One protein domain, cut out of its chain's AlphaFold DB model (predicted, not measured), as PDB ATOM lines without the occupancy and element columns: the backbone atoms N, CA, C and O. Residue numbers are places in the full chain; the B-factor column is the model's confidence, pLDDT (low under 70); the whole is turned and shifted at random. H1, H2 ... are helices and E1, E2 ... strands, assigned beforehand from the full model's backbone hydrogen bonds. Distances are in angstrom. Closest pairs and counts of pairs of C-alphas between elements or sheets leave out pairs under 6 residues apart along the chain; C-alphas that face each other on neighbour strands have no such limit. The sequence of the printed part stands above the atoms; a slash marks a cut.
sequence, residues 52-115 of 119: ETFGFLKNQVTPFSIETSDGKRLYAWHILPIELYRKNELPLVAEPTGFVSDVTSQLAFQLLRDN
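This is residues 52 to 115 of the 119 residues of an uncharacterized protein of Pseudogymnoascus sp. WSF 3629 (UniProt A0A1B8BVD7). A long two-stranded hairpin, E1 and E2, makes much of the length, with three short helices loosely gathered at the end away from its turn. The 64 printed residues hold E1, E2, H1, H2 and H3 in that order; the sheet is antiparallel and the class mixed. The whole is compact, with a radius of gyration of the C-alphas of 12.2 A and spans of 39 by 28 by 18 A.

E1, residues 61 to 67, begins at C-alpha (-18.221, 7.950, 41.058) and is 19.0 A long. E2, residues 73 to 79, is 18.7 A long. H1 is residues 82 to 87, H2 89 to 94, and H3 107 to 114, ending at C-alpha (-31.922, 8.059, 30.330).

In the hairpin of E1 and E2, N 62 and O 78 are 2.8 A apart, within hydrogen-bond range. The closest C-alphas of E1 and H3, Thr 62 and Ala 108, are 7.7 A apart. H1 and H3 only just touch, with 3 pairs of C-alphas within 8 A, the closest Leu 84 and Leu 111 at 7.6 A; they are about perpendicular at 83 degrees. H2 is close but not clearly touching H3, the closest C-alphas being Leu 92 and Leu 107 at 6.8 A. Every O i to N i+4 pair is within hydrogen-bond range in H1 and H2, and 3 of 4 in H3.

The C-alphas farthest apart, Asp 70 and Leu 90, are 39.0 A apart. The link from H2 to H3 is long, 12 residues. The printed part has no cut, and no printed residue is under 70 in pLDDT.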
ATOM      1  N   GLU A  52     -12.675  10.472  45.190       91.31
ATOM      2  CA  GLU A  52     -11.779  11.595  44.903       91.31
ATOM      3  C   GLU A  52     -10.325  11.289  45.308       91.31
ATOM      4  O   GLU A  52      -9.379  11.710  44.641       91.31
ATOM      5  N   THR A  53     -10.117  10.452  46.333       90.50
ATOM      6  CA  THR A  53      -8.780   9.991  46.768       90.50
ATOM      7  C   THR A  53      -8.092   9.090  45.725       90.50
ATOM      8  O   THR A  53      -6.877   8.844  45.772       90.50
ATOM      9  N   PHE A  54      -8.865   8.576  44.769       89.19
ATOM     10  CA  PHE A  54      -8.404   7.772  43.640       89.19
ATOM     11  C   PHE A  54      -8.278   8.586  42.342       89.19
ATOM     12  O   PHE A  54      -7.863   8.026  41.332       89.19
ATOM     13  N   GLY A  55      -8.547   9.897  42.379       91.19
ATOM     14  CA  GLY A  55      -8.397  10.804  41.237       91.19
ATOM     15  C   GLY A  55      -9.678  11.049  40.435       91.19
ATOM     16  O   GLY A  55      -9.604  11.641  39.362       91.19
ATOM     17  N   PHE A  56     -10.835  10.613  40.936       94.06
ATOM     18  CA  PHE A  56     -12.128  10.921  40.325       94.06
ATOM     19  C   PHE A  56     -12.611  12.333  40.672       94.06
ATOM     20  O   PHE A  56     -12.227  12.910  41.692       94.06
ATOM     21  N   LEU A  57     -13.478  12.882  39.820       93.19
ATOM     22  CA  LEU A  57     -14.173  14.140  40.092       93.19
ATOM     23  C   LEU A  57     -15.288  13.921  41.124       93.19
ATOM     24  O   LEU A  57     -15.827  12.819  41.262       93.19
ATOM     25  N   LYS A  58     -15.670  14.989  41.829       93.44
ATOM     26  CA  LYS A  58     -16.720  14.937  42.854       93.44
ATOM     27  C   LYS A  58     -18.033  14.427  42.257       93.44
ATOM     28  O   LYS A  58     -18.514  15.011  41.288       93.44
ATOM     29  N   ASN A  59     -18.610  13.371  42.833       93.31
ATOM     30  CA  ASN A  59     -19.832  12.702  42.347       93.31
ATOM     31  C   ASN A  59     -19.758  12.156  40.905       93.31
ATOM     32  O   ASN A  59     -20.780  11.815  40.315       93.31
ATOM     33  N   GLN A  60     -18.558  12.019  40.326       94.19
ATOM     34  CA  GLN A  60     -18.378  11.227  39.105       94.19
ATOM     35  C   GLN A  60     -18.526   9.734  39.393       94.19
ATOM     36  O   GLN A  60     -18.982   8.971  38.542       94.19
ATOM     37  N   VAL A  61     -18.119   9.324  40.592       94.81
ATOM     38  CA  VAL A  61     -18.221   7.950  41.058       94.81
ATOM     39  C   VAL A  61     -19.116   7.910  42.279       94.81
ATOM     40  O   VAL A  61     -18.894   8.641  43.241       94.81
ATOM     41  N   THR A  62     -20.103   7.025  42.244       94.88
ATOM     42  CA  THR A  62     -21.037   6.800  43.341       94.88
ATOM     43  C   THR A  62     -20.804   5.407  43.919       94.88
ATOM     44  O   THR A  62     -21.066   4.405  43.243       94.88
ATOM     45  N   PRO A  63     -20.315   5.302  45.162       94.88
ATOM     46  CA  PRO A  63     -20.212   4.029  45.852       94.88
ATOM     47  C   PRO A  63     -21.560   3.513  46.354       94.88
ATOM     48  O   PRO A  63     -22.324   4.253  46.968       94.88
ATOM     49  N   PHE A  64     -21.835   2.228  46.133       94.88
ATOM     50  CA  PHE A  64     -23.078   1.577  46.553       94.88
ATOM     51  C   PHE A  64     -22.866   0.083  46.844       94.88
ATOM     52  O   PHE A  64     -21.784  -0.464  46.618       94.88
ATOM     53  N   SER A  65     -23.890  -0.590  47.378       93.56
ATOM     54  CA  SER A  65     -23.861  -2.044  47.590       93.56
ATOM     55  C   SER A  65     -24.912  -2.769  46.766       93.56
ATOM     56  O   SER A  65     -26.071  -2.367  46.771       93.56
ATOM     57  N   ILE A  66     -24.524  -3.887  46.161       92.38
ATOM     58  CA  ILE A  66     -25.414  -4.818  45.468       92.38
ATOM     59  C   ILE A  66     -25.725  -5.976  46.415       92.38
ATOM     60  O   ILE A  66     -24.807  -6.612  46.937       92.38
ATOM     61  N   GLU A  67     -27.006  -6.255  46.633       91.69
ATOM     62  CA  GLU A  67     -27.438  -7.450  47.355       91.69
ATOM     63  C   GLU A  67     -27.485  -8.644  46.401       91.69
ATOM     64  O   GLU A  67     -28.114  -8.599  45.342       91.69
ATOM     65  N   THR A  68     -26.786  -9.713  46.761       90.94
ATOM     66  CA  THR A  68     -26.788 -10.966  46.007       90.94
ATOM     67  C   THR A  68     -27.889 -11.894  46.511       90.94
ATOM     68  O   THR A  68     -28.365 -11.779  47.640       90.94
ATOM     69  N   SER A  69     -28.294 -12.861  45.684       92.94
ATOM     70  CA  SER A  69     -29.357 -13.821  46.021       92.94
ATOM     71  C   SER A  69     -29.048 -14.698  47.242       92.94
ATOM     72  O   SER A  69     -29.965 -15.251  47.843       92.94
ATOM     73  N   ASP A  70     -27.776 -14.810  47.632       92.00
ATOM     74  CA  ASP A  70     -27.317 -15.492  48.846       92.00
ATOM     75  C   ASP A  70     -27.247 -14.569  50.081       92.00
ATOM     76  O   ASP A  70     -26.708 -14.966  51.115       92.00
ATOM     77  N   GLY A  71     -27.782 -13.346  49.995       88.31
ATOM     78  CA  GLY A  71     -27.861 -12.388  51.102       88.31
ATOM     79  C   GLY A  71     -26.544 -11.681  51.432       88.31
ATOM     80  O   GLY A  71     -26.448 -11.007  52.460       88.31
ATOM     81  N   LYS A  72     -25.511 -11.824  50.591       88.31
ATOM     82  CA  LYS A  72     -24.264 -11.064  50.734       88.31
ATOM     83  C   LYS A  72     -24.397  -9.680  50.104       88.31
ATOM     84  O   LYS A  72     -25.249  -9.422  49.258       88.31
ATOM     85  N   ARG A  73     -23.525  -8.768  50.537       89.31
ATOM     86  CA  ARG A  73     -23.444  -7.399  50.019       89.31
ATOM     87  C   ARG A  73     -22.122  -7.220  49.296       89.31
ATOM     88  O   ARG A  73     -21.062  -7.336  49.911       89.31
ATOM     89  N   LEU A  74     -22.193  -6.944  48.002       89.88
ATOM     90  CA  LEU A  74     -21.034  -6.628  47.177       89.88
ATOM     91  C   LEU A  74     -20.885  -5.116  47.098       89.88
ATOM     92  O   LEU A  74     -21.817  -4.420  46.709       89.88
ATOM     93  N   TYR A  75     -19.718  -4.610  47.474       90.62
ATOM     94  CA  TYR A  75     -19.394  -3.201  47.315       90.62
ATOM     95  C   TYR A  75     -19.037  -2.909  45.856       90.62
ATOM     96  O   TYR A  75     -18.234  -3.635  45.266       90.62
ATOM     97  N   ALA A  76     -19.615  -1.856  45.286       92.62
ATOM     98  CA  ALA A  76     -19.413  -1.476  43.897       92.62
ATOM     99  C   ALA A  76     -19.329   0.045  43.736       92.62
ATOM    100  O   ALA A  76     -19.822   0.819  44.558       92.62
ATOM    101  N   TRP A  77     -18.711   0.462  42.638       94.69
ATOM    102  CA  TRP A  77     -18.679   1.845  42.186       94.69
ATOM    103  C   TRP A  77     -19.470   1.966  40.892       94.69
ATOM    104  O   TRP A  77     -19.226   1.227  39.939       94.69
ATOM    105  N   HIS A  78     -20.402   2.911  40.861       94.00
ATOM    106  CA  HIS A  78     -21.029   3.373  39.633       94.00
ATOM    107  C   HIS A  78     -20.218   4.558  39.107       94.00
ATOM    108  O   HIS A  78     -20.061   5.541  39.826       94.00
ATOM    109  N   ILE A  79     -19.678   4.462  37.893       93.62
ATOM    110  CA  ILE A  79     -18.784   5.471  37.312       93.62
ATOM    111  C   ILE A  79     -19.500   6.143  36.143       93.62
ATOM    112  O   ILE A  79     -19.896   5.467  35.199       93.62
ATOM    113  N   LEU A  80     -19.635   7.468  36.194       93.56
ATOM    114  CA  LEU A  80     -20.215   8.257  35.112       93.56
ATOM    115  C   LEU A  80     -19.155   8.580  34.037       93.56
ATOM    116  O   LEU A  80     -18.075   9.081  34.387       93.56
ATOM    117  N   PRO A  81     -19.452   8.375  32.736       92.44
ATOM    118  CA  PRO A  81     -18.587   8.818  31.647       92.44
ATOM    119  C   PRO A  81     -18.292  10.320  31.715       92.44
ATOM    120  O   PRO A  81     -19.160  11.142  32.022       92.44
ATOM    121  N   ILE A  82     -17.048  10.694  31.404       91.69
ATOM    122  CA  ILE A  82     -16.541  12.059  31.616       91.69
ATOM    123  C   ILE A  82     -17.307  13.121  30.817       91.69
ATOM    124  O   ILE A  82     -17.548  14.218  31.315       91.69
ATOM    125  N   GLU A  83     -17.744  12.801  29.598       90.44
ATOM    126  CA  GLU A  83     -18.494  13.744  28.763       90.44
ATOM    127  C   GLU A  83     -19.890  14.023  29.320       90.44
ATOM    128  O   GLU A  83     -20.377  15.155  29.256       90.44
ATOM    129  N   LEU A  84     -20.527  13.005  29.900       90.75
ATOM    130  CA  LEU A  84     -21.835  13.138  30.526       90.75
ATOM    131  C   LEU A  84     -21.735  13.900  31.851       90.75
ATOM    132  O   LEU A  84     -22.580  14.757  32.125       90.75
ATOM    133  N   TYR A  85     -20.657  13.660  32.607       93.06
ATOM    134  CA  TYR A  85     -20.303  14.449  33.785       93.06
ATOM    135  C   TYR A  85     -20.126  15.926  33.427       93.06
ATOM    136  O   TYR A  85     -20.783  16.784  34.004       93.06
ATOM    137  N   ARG A  86     -19.304  16.231  32.415       92.38
ATOM    138  CA  ARG A  86     -18.993  17.605  31.993       92.38
ATOM    139  C   ARG A  86     -20.239  18.412  31.624       92.38
ATOM    140  O   ARG A  86     -20.312  19.601  31.913       92.38
ATOM    141  N   LYS A  87     -21.233  17.782  30.992       92.62
ATOM    142  CA  LYS A  87     -22.504  18.436  30.632       92.62
ATOM    143  C   LYS A  87     -23.402  18.724  31.840       92.62
ATOM    144  O   LYS A  87     -24.228  19.626  31.764       92.62
ATOM    145  N   ASN A  88     -23.240  17.976  32.930       92.38
ATOM    146  CA  ASN A  88     -24.096  18.016  34.118       92.38
ATOM    147  C   ASN A  88     -23.294  18.287  35.405       92.38
ATOM    148  O   ASN A  88     -23.715  17.908  36.493       92.38
ATOM    149  N   GLU A  89     -22.144  18.955  35.299       92.38
ATOM    150  CA  GLU A  89     -21.203  19.130  36.412       92.38
ATOM    151  C   GLU A  89     -21.839  19.874  37.592       92.38
ATOM    152  O   GLU A  89     -21.756  19.424  38.730       92.38
ATOM    153  N   LEU A  90     -22.522  20.991  37.327       93.81
ATOM    154  CA  LEU A  90     -23.136  21.821  38.367       93.81
ATOM    155  C   LEU A  90     -24.126  21.049  39.259       93.81
ATOM    156  O   LEU A  90     -23.958  21.092  40.481       93.81
ATOM    157  N   PRO A  91     -25.140  20.347  38.711       93.75
ATOM    158  CA  PRO A  91     -26.055  19.582  39.547       93.75
ATOM    159  C   PRO A  91     -25.372  18.381  40.215       93.75
ATOM    160  O   PRO A  91     -25.675  18.108  41.373       93.75
ATOM    161  N   LEU A  92     -24.398  17.731  39.563       93.31
ATOM    162  CA  LEU A  92     -23.642  16.627  40.169       93.31
ATOM    163  C   LEU A  92     -22.809  17.099  41.364       93.31
ATOM    164  O   LEU A  92     -22.831  16.473  42.413       93.31
ATOM    165  N   VAL A  93     -22.113  18.230  41.269       93.06
ATOM    166  CA  VAL A  93     -21.290  18.776  42.365       93.06
ATOM    167  C   VAL A  93     -22.139  19.235  43.558       93.06
ATOM    168  O   VAL A  93     -21.640  19.244  44.692       93.06
ATOM    169  N   ALA A  94     -23.397  19.615  43.325       93.38
ATOM    170  CA  ALA A  94     -24.329  20.028  44.370       93.38
ATOM    171  C   ALA A  94     -24.862  18.852  45.208       93.38
ATOM    172  O   ALA A  94     -25.254  19.064  46.357       93.38
ATOM    173  N   GLU A  95     -24.855  17.628  44.670       91.12
ATOM    174  CA  GLU A  95     -25.283  16.437  45.404       91.12
ATOM    175  C   GLU A  95     -24.335  16.096  46.573       91.12
ATOM    176  O   GLU A  95     -23.125  16.375  46.531       91.12
ATOM    177  N   PRO A  96     -24.862  15.492  47.652       89.50
ATOM    178  CA  PRO A  96     -24.032  14.979  48.733       89.50
ATOM    179  C   PRO A  96     -23.142  13.833  48.236       89.50
ATOM    180  O   PRO A  96     -23.579  12.970  47.485       89.50
ATOM    181  N   THR A  97     -21.888  13.817  48.684       88.12
ATOM    182  CA  THR A  97     -20.909  12.770  48.361       88.12
ATOM    183  C   THR A  97     -20.988  11.610  49.345       88.12
ATOM    184  O   THR A  97     -21.250  11.824  50.532       88.12
ATOM    185  N   GLY A  98     -20.630  10.411  48.891       89.31
ATOM    186  CA  GLY A  98     -20.383   9.257  49.753       89.31
ATOM    187  C   GLY A  98     -21.161   8.015  49.340       89.31
ATOM    188  O   GLY A  98     -21.702   7.928  48.240       89.31
ATOM    189  N   PHE A  99     -21.189   7.033  50.238       92.19
ATOM    190  CA  PHE A  99     -21.893   5.776  50.014       92.19
ATOM    191  C   PHE A  99     -23.409   5.968  50.009       92.19
ATOM    192  O   PHE A  99     -23.970   6.563  50.932       92.19
ATOM    193  N   VAL A 100     -24.076   5.372  49.023       92.62
ATOM    194  CA  VAL A 100     -25.536   5.369  48.916       92.62
ATOM    195  C   VAL A 100     -26.084   3.947  48.969       92.62
ATOM    196  O   VAL A 100     -25.520   3.013  48.400       92.62
ATOM    197  N   SER A 101     -27.209   3.768  49.662       88.69
ATOM    198  CA  SER A 101     -27.902   2.475  49.710       88.69
ATOM    199  C   SER A 101     -28.659   2.170  48.421       88.69
ATOM    200  O   SER A 101     -28.785   1.007  48.058       88.69
ATOM    201  N   ASP A 102     -29.155   3.207  47.744       90.06
ATOM    202  CA  ASP A 102     -29.897   3.100  46.490       90.06
ATOM    203  C   ASP A 102     -29.271   4.008  45.428       90.06
ATOM    204  O   ASP A 102     -29.460   5.228  45.427       90.06
ATOM    205  N   VAL A 103     -28.523   3.392  44.514       90.81
ATOM    206  CA  VAL A 103     -27.855   4.084  43.406       90.81
ATOM    207  C   VAL A 103     -28.850   4.670  42.403       90.81
ATOM    208  O   VAL A 103     -28.537   5.658  41.750       90.81
ATOM    209  N   THR A 104     -30.073   4.133  42.313       91.12
ATOM    210  CA  THR A 104     -31.065   4.575  41.318       91.12
ATOM    211  C   THR A 104     -31.627   5.968  41.604       91.12
ATOM    212  O   THR A 104     -32.105   6.662  40.702       91.12
ATOM    213  N   SER A 105     -31.513   6.402  42.860       91.00
ATOM    214  CA  SER A 105     -31.894   7.738  43.316       91.00
ATOM    215  C   SER A 105     -30.918   8.838  42.884       91.00
ATOM    216  O   SER A 105     -31.298  10.005  42.889       91.00
ATOM    217  N   GLN A 106     -29.687   8.481  42.511       92.94
ATOM    218  CA  GLN A 106     -28.621   9.438  42.218       92.94
ATOM    219  C   GLN A 106     -28.731   9.989  40.800       92.94
ATOM    220  O   GLN A 106     -29.008   9.237  39.855       92.94
ATOM    221  N   LEU A 107     -28.427  11.278  40.626       92.31
ATOM    222  CA  LEU A 107     -28.451  11.914  39.311       92.31
ATOM    223  C   LEU A 107     -27.506  11.220  38.325       92.31
ATOM    224  O   LEU A 107     -27.890  10.978  37.184       92.31
ATOM    225  N   ALA A 108     -26.302  10.843  38.762       91.12
ATOM    226  CA  ALA A 108     -25.331  10.147  37.915       91.12
ATOM    227  C   ALA A 108     -25.913   8.867  37.284       91.12
ATOM    228  O   ALA A 108     -25.709   8.612  36.100       91.12
ATOM    229  N   PHE A 109     -26.682   8.084  38.043       92.62
ATOM    230  CA  PHE A 109     -27.331   6.879  37.523       92.62
ATOM    231  C   PHE A 109     -28.462   7.214  36.546       92.62
ATOM    232  O   PHE A 109     -28.576   6.601  35.486       92.62
ATOM    233  N   GLN A 110     -29.295   8.201  36.887       92.62
ATOM    234  CA  GLN A 110     -30.420   8.621  36.047       92.62
ATOM    235  C   GLN A 110     -29.941   9.151  34.693       92.62
ATOM    236  O   GLN A 110     -30.495   8.776  33.664       92.62
ATOM    237  N   LEU A 111     -28.861   9.939  34.677       91.44
ATOM    238  CA  LEU A 111     -28.268  10.472  33.450       91.44
ATOM    239  C   LEU A 111     -27.850   9.370  32.470       91.44
ATOM    240  O   LEU A 111     -28.057   9.532  31.268       91.44
ATOM    241  N   LEU A 112     -27.272   8.277  32.981       89.69
ATOM    242  CA  LEU A 112     -26.827   7.145  32.168       89.69
ATOM    243  C   LEU A 112     -28.006   6.269  31.726       89.69
ATOM    244  O   LEU A 112     -28.094   5.881  30.565       89.69
ATOM    245  N   ARG A 113     -28.961   6.017  32.630       88.50
ATOM    246  CA  ARG A 113     -30.197   5.284  32.318       88.50
ATOM    247  C   ARG A 113     -30.991   5.958  31.199       88.50
ATOM    248  O   ARG A 113     -31.517   5.274  30.325       88.50
ATOM    249  N   ASP A 114     -31.095   7.283  31.252       87.44
ATOM    250  CA  ASP A 114     -31.922   8.059  30.330       87.44
ATOM    251  C   ASP A 114     -31.186   8.352  28.999       87.44
ATOM    252  O   ASP A 114     -31.833   8.714  28.018       87.44
ATOM    253  N   ASN A 115     -29.859   8.148  28.932       80.50
ATOM    254  CA  ASN A 115     -29.037   8.282  27.719       80.50
ATOM    255  C   ASN A 115     -28.113   7.061  27.513       80.50
ATOM    256  O   ASN A 115     -26.906   7.163  27.742       80.50
TER     257      ASN A 115